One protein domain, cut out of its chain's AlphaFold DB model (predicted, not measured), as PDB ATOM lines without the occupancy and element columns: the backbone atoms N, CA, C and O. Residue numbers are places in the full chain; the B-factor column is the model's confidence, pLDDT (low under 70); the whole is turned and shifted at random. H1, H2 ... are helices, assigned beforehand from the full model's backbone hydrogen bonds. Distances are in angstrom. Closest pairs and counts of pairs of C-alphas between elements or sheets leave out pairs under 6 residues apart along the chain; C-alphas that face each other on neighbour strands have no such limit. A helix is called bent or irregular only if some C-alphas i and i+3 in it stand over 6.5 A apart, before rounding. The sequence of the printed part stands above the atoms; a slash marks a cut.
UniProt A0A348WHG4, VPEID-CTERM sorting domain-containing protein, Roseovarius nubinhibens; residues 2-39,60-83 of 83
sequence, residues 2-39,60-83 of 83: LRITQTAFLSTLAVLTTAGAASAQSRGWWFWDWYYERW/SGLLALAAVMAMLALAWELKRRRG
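AT A GLANCE: This is residues 2 to 39 and 60 to 83 of the 83 residues of the protein "VPEID-CTERM sorting domain-containing protein" of Roseovarius nubinhibens (UniProt A0A348WHG4). Two long helices, H1 and H3, run roughly opposite ways as the sides of an open, flat wedge with an empty gap between them, narrower where residues 2 and 83 lie. The short helix H2 carries the line of H1 onward past its end at an angle, and no helix touches another. The printed part has 62 residues with three named helices, in the order H1, H2, H3, and no named strand; the class is all helix. The whole is extended, with a radius of gyration of the C-alphas of 17.2 A and spans of 52 by 28 by 10 A.

IN THESE COORDINATES: Find C-alpha 2 at (17.036, -27.353, -18.550); from there H1, residues 2 to 25, runs 35.1 A to C-alpha 25 at (-5.375, -0.464, -21.385). Next comes H2, residues 30 to 39, 14.2 A long. Past the cut, H3, residues 60 to 82, begins at C-alpha 60 at (12.316, 15.794, -15.322) and runs 33.1 A. No helix is bent.

HOW THE PARTS SIT: Look at the y column: it rises from -27.353 at C-alpha 2 to -0.464 at C-alpha 25, and falls from 15.794 at C-alpha 60 to -15.482 at C-alpha 82. H1 and H3 are apart, with no C-alpha of the one within 8 A of the other. H1 and H2 are apart too, and so are H2 and H3. A tight link of 4 residues joins H1 to H2. In H1, H2 and H3 every O i to N i+4 pair is within hydrogen-bond range.

THE WHOLE: The two C-alphas farthest apart, those of Leu 2 and Glu 37, are 52.4 A apart. Residues 40 to 59 are not printed, and C-alphas 39 and 60 are 19.1 A apart across this cut. Residues 2 to 39 and residues 60 to 83 stand free. The mean pLDDT of the printed part is 75.3; residues 2 to 8, 11, 16 to 29 and 83 are under 70.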
ATOM      1  N   LEU A   2      17.784 -27.868 -17.381       57.19
ATOM      2  CA  LEU A   2      17.036 -27.353 -18.550       57.19
ATOM      3  C   LEU A   2      15.618 -26.802 -18.265       57.19
ATOM      4  O   LEU A   2      15.181 -25.856 -18.905       57.19
ATOM      5  N   ARG A   3      14.893 -27.379 -17.294       53.66
ATOM      6  CA  ARG A   3      13.496 -27.006 -16.996       53.66
ATOM      7  C   ARG A   3      13.356 -25.676 -16.248       53.66
ATOM      8  O   ARG A   3      12.365 -24.989 -16.438       53.66
ATOM      9  N   ILE A   4      14.346 -25.304 -15.432       62.00
ATOM     10  CA  ILE A   4      14.320 -24.067 -14.628       62.00
ATOM     11  C   ILE A   4      14.635 -22.850 -15.511       62.00
ATOM     12  O   ILE A   4      14.040 -21.787 -15.366       62.00
ATOM     13  N   THR A   5      15.529 -23.012 -16.486       59.53
ATOM     14  CA  THR A   5      15.817 -21.977 -17.485       59.53
ATOM     15  C   THR A   5      14.647 -21.760 -18.442       59.53
ATOM     16  O   THR A   5      14.359 -20.619 -18.795       59.53
ATOM     17  N   GLN A   6      13.928 -22.822 -18.820       58.75
ATOM     18  CA  GLN A   6      12.726 -22.711 -19.652       58.75
ATOM     19  C   GLN A   6      11.580 -21.983 -18.934       58.75
ATOM     20  O   GLN A   6      10.935 -21.128 -19.539       58.75
ATOM     21  N   THR A   7      11.349 -22.252 -17.646       68.12
ATOM     22  CA  THR A   7      10.299 -21.559 -16.881       68.12
ATOM     23  C   THR A   7      10.627 -20.087 -16.641       68.12
ATOM     24  O   THR A   7       9.740 -19.249 -16.785       68.12
ATOM     25  N   ALA A   8      11.893 -19.746 -16.371       65.88
ATOM     26  CA  ALA A   8      12.331 -18.355 -16.228       65.88
ATOM     27  C   ALA A   8      12.207 -17.554 -17.539       65.88
ATOM     28  O   ALA A   8      11.863 -16.368 -17.535       65.88
ATOM     29  N   PHE A   9      12.464 -18.200 -18.679       70.50
ATOM     30  CA  PHE A   9      12.293 -17.575 -19.988       70.50
ATOM     31  C   PHE A   9      10.817 -17.283 -20.281       70.50
ATOM     32  O   PHE A   9      10.469 -16.168 -20.665       70.50
ATOM     33  N   LEU A  10       9.936 -18.251 -20.015       72.88
ATOM     34  CA  LEU A  10       8.497 -18.108 -20.235       72.88
ATOM     35  C   LEU A  10       7.856 -17.068 -19.304       72.88
ATOM     36  O   LEU A  10       7.021 -16.292 -19.761       72.88
ATOM     37  N   SER A  11       8.271 -16.986 -18.035       67.88
ATOM     38  CA  SER A  11       7.756 -15.964 -17.112       67.88
ATOM     39  C   SER A  11       8.190 -14.554 -17.515       67.88
ATOM     40  O   SER A  11       7.403 -13.617 -17.429       67.88
ATOM     41  N   THR A  12       9.422 -14.396 -18.003       72.38
ATOM     42  CA  THR A  12       9.917 -13.101 -18.493       72.38
ATOM     43  C   THR A  12       9.158 -12.672 -19.747       72.38
ATOM     44  O   THR A  12       8.762 -11.514 -19.870       72.38
ATOM     45  N   LEU A  13       8.895 -13.616 -20.655       72.25
ATOM     46  CA  LEU A  13       8.129 -13.360 -21.871       72.25
ATOM     47  C   LEU A  13       6.672 -12.989 -21.555       72.25
ATOM     48  O   LEU A  13       6.147 -12.063 -22.162       72.25
ATOM     49  N   ALA A  14       6.063 -13.641 -20.558       73.38
ATOM     50  CA  ALA A  14       4.715 -13.336 -20.078       73.38
ATOM     51  C   ALA A  14       4.606 -11.945 -19.426       73.38
ATOM     52  O   ALA A  14       3.615 -11.242 -19.626       73.38
ATOM     53  N   VAL A  15       5.624 -11.513 -18.672       77.88
ATOM     54  CA  VAL A  15       5.665 -10.156 -18.098       77.88
ATOM     55  C   VAL A  15       5.815  -9.106 -19.198       77.88
ATOM     56  O   VAL A  15       5.134  -8.085 -19.153       77.88
ATOM     57  N   LEU A  16       6.636  -9.362 -20.220       69.75
ATOM     58  CA  LEU A  16       6.810  -8.450 -21.355       69.75
ATOM     59  C   LEU A  16       5.532  -8.304 -22.195       69.75
ATOM     60  O   LEU A  16       5.154  -7.183 -22.541       69.75
ATOM     61  N   THR A  17       4.827  -9.400 -22.488       69.25
ATOM     62  CA  THR A  17       3.548  -9.338 -23.218       69.25
ATOM     63  C   THR A  17       2.444  -8.680 -22.392       69.25
ATOM     64  O   THR A  17       1.663  -7.895 -22.933       69.25
ATOM     65  N   THR A  18       2.413  -8.914 -21.078       65.62
ATOM     66  CA  THR A  18       1.438  -8.275 -20.177       65.62
ATOM     67  C   THR A  18       1.740  -6.789 -19.962       65.62
ATOM     68  O   THR A  18       0.812  -5.992 -19.873       65.62
ATOM     69  N   ALA A  19       3.010  -6.372 -19.963       59.69
ATOM     70  CA  ALA A  19       3.393  -4.959 -19.894       59.69
ATOM     71  C   ALA A  19       2.912  -4.167 -21.125       59.69
ATOM     72  O   ALA A  19       2.432  -3.040 -20.993       59.69
ATOM     73  N   GLY A  20       2.968  -4.780 -22.315       60.72
ATOM     74  CA  GLY A  20       2.393  -4.210 -23.535       60.72
ATOM     75  C   GLY A  20       0.879  -4.006 -23.418       60.72
ATOM     76  O   GLY A  20       0.389  -2.901 -23.658       60.72
ATOM     77  N   ALA A  21       0.150  -5.027 -22.961       59.53
ATOM     78  CA  ALA A  21      -1.295  -4.949 -22.738       59.53
ATOM     79  C   ALA A  21      -1.677  -3.920 -21.653       59.53
ATOM     80  O   ALA A  21      -2.593  -3.127 -21.864       59.53
ATOM     81  N   ALA A  22      -0.928  -3.855 -20.548       57.25
ATOM     82  CA  ALA A  22      -1.144  -2.882 -19.476       57.25
ATOM     83  C   ALA A  22      -0.942  -1.436 -19.958       57.25
ATOM     84  O   ALA A  22      -1.712  -0.547 -19.595       57.25
ATOM     85  N   SER A  23       0.044  -1.203 -20.834       59.16
ATOM     86  CA  SER A  23       0.225   0.105 -21.470       59.16
ATOM     87  C   SER A  23      -0.901   0.433 -22.451       59.16
ATOM     88  O   SER A  23      -1.278   1.587 -22.565       59.16
ATOM     89  N   ALA A  24      -1.484  -0.552 -23.137       54.62
ATOM     90  CA  ALA A  24      -2.590  -0.319 -24.064       54.62
ATOM     91  C   ALA A  24      -3.919  -0.029 -23.337       54.62
ATOM     92  O   ALA A  24      -4.717   0.774 -23.817       54.62
ATOM     93  N   GLN A  25      -4.140  -0.628 -22.162       59.53
ATOM     94  CA  GLN A  25      -5.375  -0.464 -21.385       59.53
ATOM     95  C   GLN A  25      -5.501   0.897 -20.680       59.53
ATOM     96  O   GLN A  25      -6.616   1.314 -20.377       59.53
ATOM     97  N   SER A  26      -4.406   1.631 -20.455       60.62
ATOM     98  CA  SER A  26      -4.443   2.941 -19.778       60.62
ATOM     99  C   SER A  26      -4.725   4.136 -20.705       60.62
ATOM    100  O   SER A  26      -4.780   5.275 -20.242       60.62
ATOM    101  N   ARG A  27      -4.901   3.914 -22.016       59.66
ATOM    102  CA  ARG A  27      -4.745   4.971 -23.040       59.66
ATOM    103  C   ARG A  27      -6.026   5.460 -23.715       59.66
ATOM    104  O   ARG A  27      -5.939   6.214 -24.677       59.66
ATOM    105  N   GLY A  28      -7.203   5.052 -23.247       67.75
ATOM    106  CA  GLY A  28      -8.448   5.355 -23.960       67.75
ATOM    107  C   GLY A  28      -8.873   6.823 -23.875       67.75
ATOM    108  O   GLY A  28      -9.043   7.476 -24.897       67.75
ATOM    109  N   TRP A  29      -9.064   7.326 -22.654       67.31
ATOM    110  CA  TRP A  29      -9.707   8.627 -22.419       67.31
ATOM    111  C   TRP A  29      -8.765   9.635 -21.765       67.31
ATOM    112  O   TRP A  29      -8.532  10.697 -22.317       67.31
ATOM    113  N   TRP A  30      -8.121   9.256 -20.661       70.06
ATOM    114  CA  TRP A  30      -7.185  10.112 -19.919       70.06
ATOM    115  C   TRP A  30      -5.956  10.520 -20.740       70.06
ATOM    116  O   TRP A  30      -5.461  11.634 -20.631       70.06
ATOM    117  N   PHE A  31      -5.463   9.618 -21.592       75.31
ATOM    118  CA  PHE A  31      -4.350   9.912 -22.498       75.31
ATOM    119  C   PHE A  31      -4.761  10.869 -23.624       75.31
ATOM    120  O   PHE A  31      -3.963  11.704 -24.041       75.31
ATOM    121  N   TRP A  32      -5.998  10.746 -24.109       73.94
ATOM    122  CA  TRP A  32      -6.541  11.597 -25.165       73.94
ATOM    123  C   TRP A  32      -6.828  13.010 -24.649       73.94
ATOM    124  O   TRP A  32      -6.480  13.978 -25.315       73.94
ATOM    125  N   ASP A  33      -7.371  13.106 -23.436       76.94
ATOM    126  CA  ASP A  33      -7.613  14.350 -22.703       76.94
ATOM    127  C   ASP A  33      -6.300  15.108 -22.449       76.94
ATOM    128  O   ASP A  33      -6.123  16.237 -22.906       76.94
ATOM    129  N   TRP A  34      -5.295  14.419 -21.890       78.00
ATOM    130  CA  TRP A  34      -3.958  14.979 -21.673       78.00
ATOM    131  C   TRP A  34      -3.274  15.442 -22.970       78.00
ATOM    132  O   TRP A  34      -2.630  16.492 -23.010       78.00
ATOM    133  N   TYR A  35      -3.395  14.666 -24.054       78.94
ATOM    134  CA  TYR A  35      -2.813  15.029 -25.348       78.94
ATOM    135  C   TYR A  35      -3.500  16.261 -25.956       78.94
ATOM    136  O   TYR A  35      -2.823  17.137 -26.500       78.94
ATOM    137  N   TYR A  36      -4.826  16.352 -25.836       74.25
ATOM    138  CA  TYR A  36      -5.616  17.452 -26.381       74.25
ATOM    139  C   TYR A  36      -5.422  18.759 -25.599       74.25
ATOM    140  O   TYR A  36      -5.263  19.812 -26.214       74.25
ATOM    141  N   GLU A  37      -5.324  18.715 -24.268       75.81
ATOM    142  CA  GLU A  37      -4.983  19.896 -23.460       75.81
ATOM    143  C   GLU A  37      -3.571  20.416 -23.759       75.81
ATOM    144  O   GLU A  37      -3.345  21.623 -23.837       75.81
ATOM    145  N   ARG A  38      -2.606  19.509 -23.960       71.44
ATOM    146  CA  ARG A  38      -1.197  19.877 -24.157       71.44
ATOM    147  C   ARG A  38      -0.881  20.374 -25.569       71.44
ATOM    148  O   ARG A  38       0.026  21.191 -25.717       71.44
ATOM    149  N   TRP A  39      -1.578  19.868 -26.589       73.62
ATOM    150  CA  TRP A  39      -1.241  20.117 -28.000       73.62
ATOM    151  C   TRP A  39      -2.412  20.601 -28.866       73.62
ATOM    152  O   TRP A  39      -2.180  21.073 -29.977       73.62
ATOM    153  N   SER A  60      12.383  16.639 -14.120       80.38
ATOM    154  CA  SER A  60      12.316  15.794 -15.322       80.38
ATOM    155  C   SER A  60      13.698  15.281 -15.727       80.38
ATOM    156  O   SER A  60      13.849  14.110 -16.082       80.38
ATOM    157  N   GLY A  61      14.730  16.122 -15.610       82.62
ATOM    158  CA  GLY A  61      16.119  15.706 -15.821       82.62
ATOM    159  C   GLY A  61      16.595  14.724 -14.747       82.62
ATOM    160  O   GLY A  61      17.238  13.717 -15.055       82.62
ATOM    161  N   LEU A  62      16.216  14.967 -13.491       87.56
ATOM    162  CA  LEU A  62      16.534  14.079 -12.374       87.56
ATOM    163  C   LEU A  62      15.828  12.718 -12.501       87.56
ATOM    164  O   LEU A  62      16.438  11.678 -12.249       87.56
ATOM    165  N   LEU A  63      14.576  12.705 -12.960       86.06
ATOM    166  CA  LEU A  63      13.804  11.485 -13.192       86.06
ATOM    167  C   LEU A  63      14.383  10.665 -14.353       86.06
ATOM    168  O   LEU A  63      14.473   9.441 -14.254       86.06
ATOM    169  N   ALA A  64      14.865  11.321 -15.413       92.12
ATOM    170  CA  ALA A  64      15.571  10.650 -16.503       92.12
ATOM    171  C   ALA A  64      16.851   9.947 -16.014       92.12
ATOM    172  O   ALA A  64      17.087   8.783 -16.345       92.12
ATOM    173  N   LEU A  65      17.649  10.610 -15.170       92.75
ATOM    174  CA  LEU A  65      18.839  10.003 -14.563       92.75
ATOM    175  C   LEU A  65      18.482   8.821 -13.653       92.75
ATOM    176  O   LEU A  65      19.145   7.782 -13.707       92.75
ATOM    177  N   ALA A  66      17.415   8.943 -12.859       93.50
ATOM    178  CA  ALA A  66      16.933   7.858 -12.010       93.50
ATOM    179  C   ALA A  66      16.525   6.622 -12.830       93.50
ATOM    180  O   ALA A  66      16.889   5.499 -12.477       93.50
ATOM    181  N   ALA A  67      15.834   6.819 -13.957       93.56
ATOM    182  CA  ALA A  67      15.443   5.733 -14.853       93.56
ATOM    183  C   ALA A  67      16.661   5.004 -15.448       93.56
ATOM    184  O   ALA A  67      16.695   3.771 -15.469       93.56
ATOM    185  N   VAL A  68      17.690   5.746 -15.869       95.62
ATOM    186  CA  VAL A  68      18.942   5.164 -16.385       95.62
ATOM    187  C   VAL A  68      19.653   4.348 -15.303       95.62
ATOM    188  O   VAL A  68      20.061   3.212 -15.554       95.62
ATOM    189  N   MET A  69      19.751   4.878 -14.081       93.88
ATOM    190  CA  MET A  69      20.357   4.163 -12.951       93.88
ATOM    191  C   MET A  69      19.589   2.886 -12.597       93.88
ATOM    192  O   MET A  69      20.204   1.847 -12.352       93.88
ATOM    193  N   ALA A  70      18.256   2.923 -12.636       93.56
ATOM    194  CA  ALA A  70      17.421   1.748 -12.405       93.56
ATOM    195  C   ALA A  70      17.639   0.660 -13.472       93.56
ATOM    196  O   ALA A  70      17.746  -0.520 -13.134       93.56
ATOM    197  N   MET A  71      17.766   1.037 -14.750       94.75
ATOM    198  CA  MET A  71      18.071   0.084 -15.827       94.75
ATOM    199  C   MET A  71      19.455  -0.550 -15.667       94.75
ATOM    200  O   MET A  71      19.601  -1.755 -15.878       94.75
ATOM    201  N   LEU A  72      20.462   0.226 -15.259       94.75
ATOM    202  CA  LEU A  72      21.806  -0.289 -14.987       94.75
ATOM    203  C   LEU A  72      21.813  -1.258 -13.800       94.75
ATOM    204  O   LEU A  72      22.418  -2.328 -13.887       94.75
ATOM    205  N   ALA A  73      21.098  -0.924 -12.724       93.75
ATOM    206  CA  ALA A  73      20.929  -1.809 -11.574       93.75
ATOM    207  C   ALA A  73      20.230  -3.120 -11.970       93.75
ATOM    208  O   ALA A  73      20.668  -4.204 -11.581       93.75
ATOM    209  N   LEU A  74      19.194  -3.039 -12.809       89.38
ATOM    210  CA  LEU A  74      18.498  -4.215 -13.329       89.38
ATOM    211  C   LEU A  74      19.410  -5.073 -14.221       89.38
ATOM    212  O   LEU A  74      19.436  -6.296 -14.082       89.38
ATOM    213  N   ALA A  75      20.184  -4.452 -15.111       93.62
ATOM    214  CA  ALA A  75      21.139  -5.153 -15.966       93.62
ATOM    215  C   ALA A  75      22.234  -5.857 -15.148       93.62
ATOM    216  O   ALA A  75      22.614  -6.991 -15.455       93.62
ATOM    217  N   TRP A  76      22.713  -5.214 -14.080       94.00
ATOM    218  CA  TRP A  76      23.663  -5.804 -13.143       94.00
ATOM    219  C   TRP A  76      23.071  -7.012 -12.412       94.00
ATOM    220  O   TRP A  76      23.710  -8.063 -12.354       94.00
ATOM    221  N   GLU A  77      21.834  -6.908 -11.932       91.94
ATOM    222  CA  GLU A  77      21.152  -8.010 -11.249       91.94
ATOM    223  C   GLU A  77      20.892  -9.194 -12.199       91.94
ATOM    224  O   GLU A  77      21.083 -10.352 -11.827       91.94
ATOM    225  N   LEU A  78      20.548  -8.930 -13.464       93.25
ATOM    226  CA  LEU A  78      20.427  -9.967 -14.494       93.25
ATOM    227  C   LEU A  78      21.762 -10.667 -14.771       93.25
ATOM    228  O   LEU A  78      21.791 -11.890 -14.917       93.25
ATOM    229  N   LYS A  79      22.869  -9.916 -14.824       88.06
ATOM    230  CA  LYS A  79      24.218 -10.480 -14.969       88.06
ATOM    231  C   LYS A  79      24.594 -11.327 -13.756       88.06
ATOM    232  O   LYS A  79      25.099 -12.428 -13.935       88.06
ATOM    233  N   ARG A  80      24.307 -10.849 -12.542       88.12
ATOM    234  CA  ARG A  80      24.554 -11.575 -11.290       88.12
ATOM    235  C   ARG A  80      23.793 -12.898 -11.227       88.12
ATOM    236  O   ARG A  80      24.345 -13.878 -10.758       88.12
ATOM    237  N   ARG A  81      22.544 -12.930 -11.697       80.06
ATOM    238  CA  ARG A  81      21.702 -14.142 -11.705       80.06
ATOM    239  C   ARG A  81      22.023 -15.122 -12.833       80.06
ATOM    240  O   ARG A  81      21.599 -16.271 -12.767       80.06
ATOM    241  N   ARG A  82      22.683 -14.651 -13.893       74.94
ATOM    242  CA  ARG A  82      23.168 -15.482 -15.007       74.94
ATOM    243  C   ARG A  82      24.581 -16.023 -14.787       74.94
ATOM    244  O   ARG A  82      24.970 -16.914 -15.538       74.94
ATOM    245  N   GLY A  83      25.323 -15.450 -13.839       51.41
ATOM    246  CA  GLY A  83      26.588 -15.986 -13.340       51.41
ATOM    247  C   GLY A  83      26.377 -17.208 -12.464       51.41
ATOM    248  O   GLY A  83      25.326 -17.268 -11.786       51.41
TER     249      GLY A  83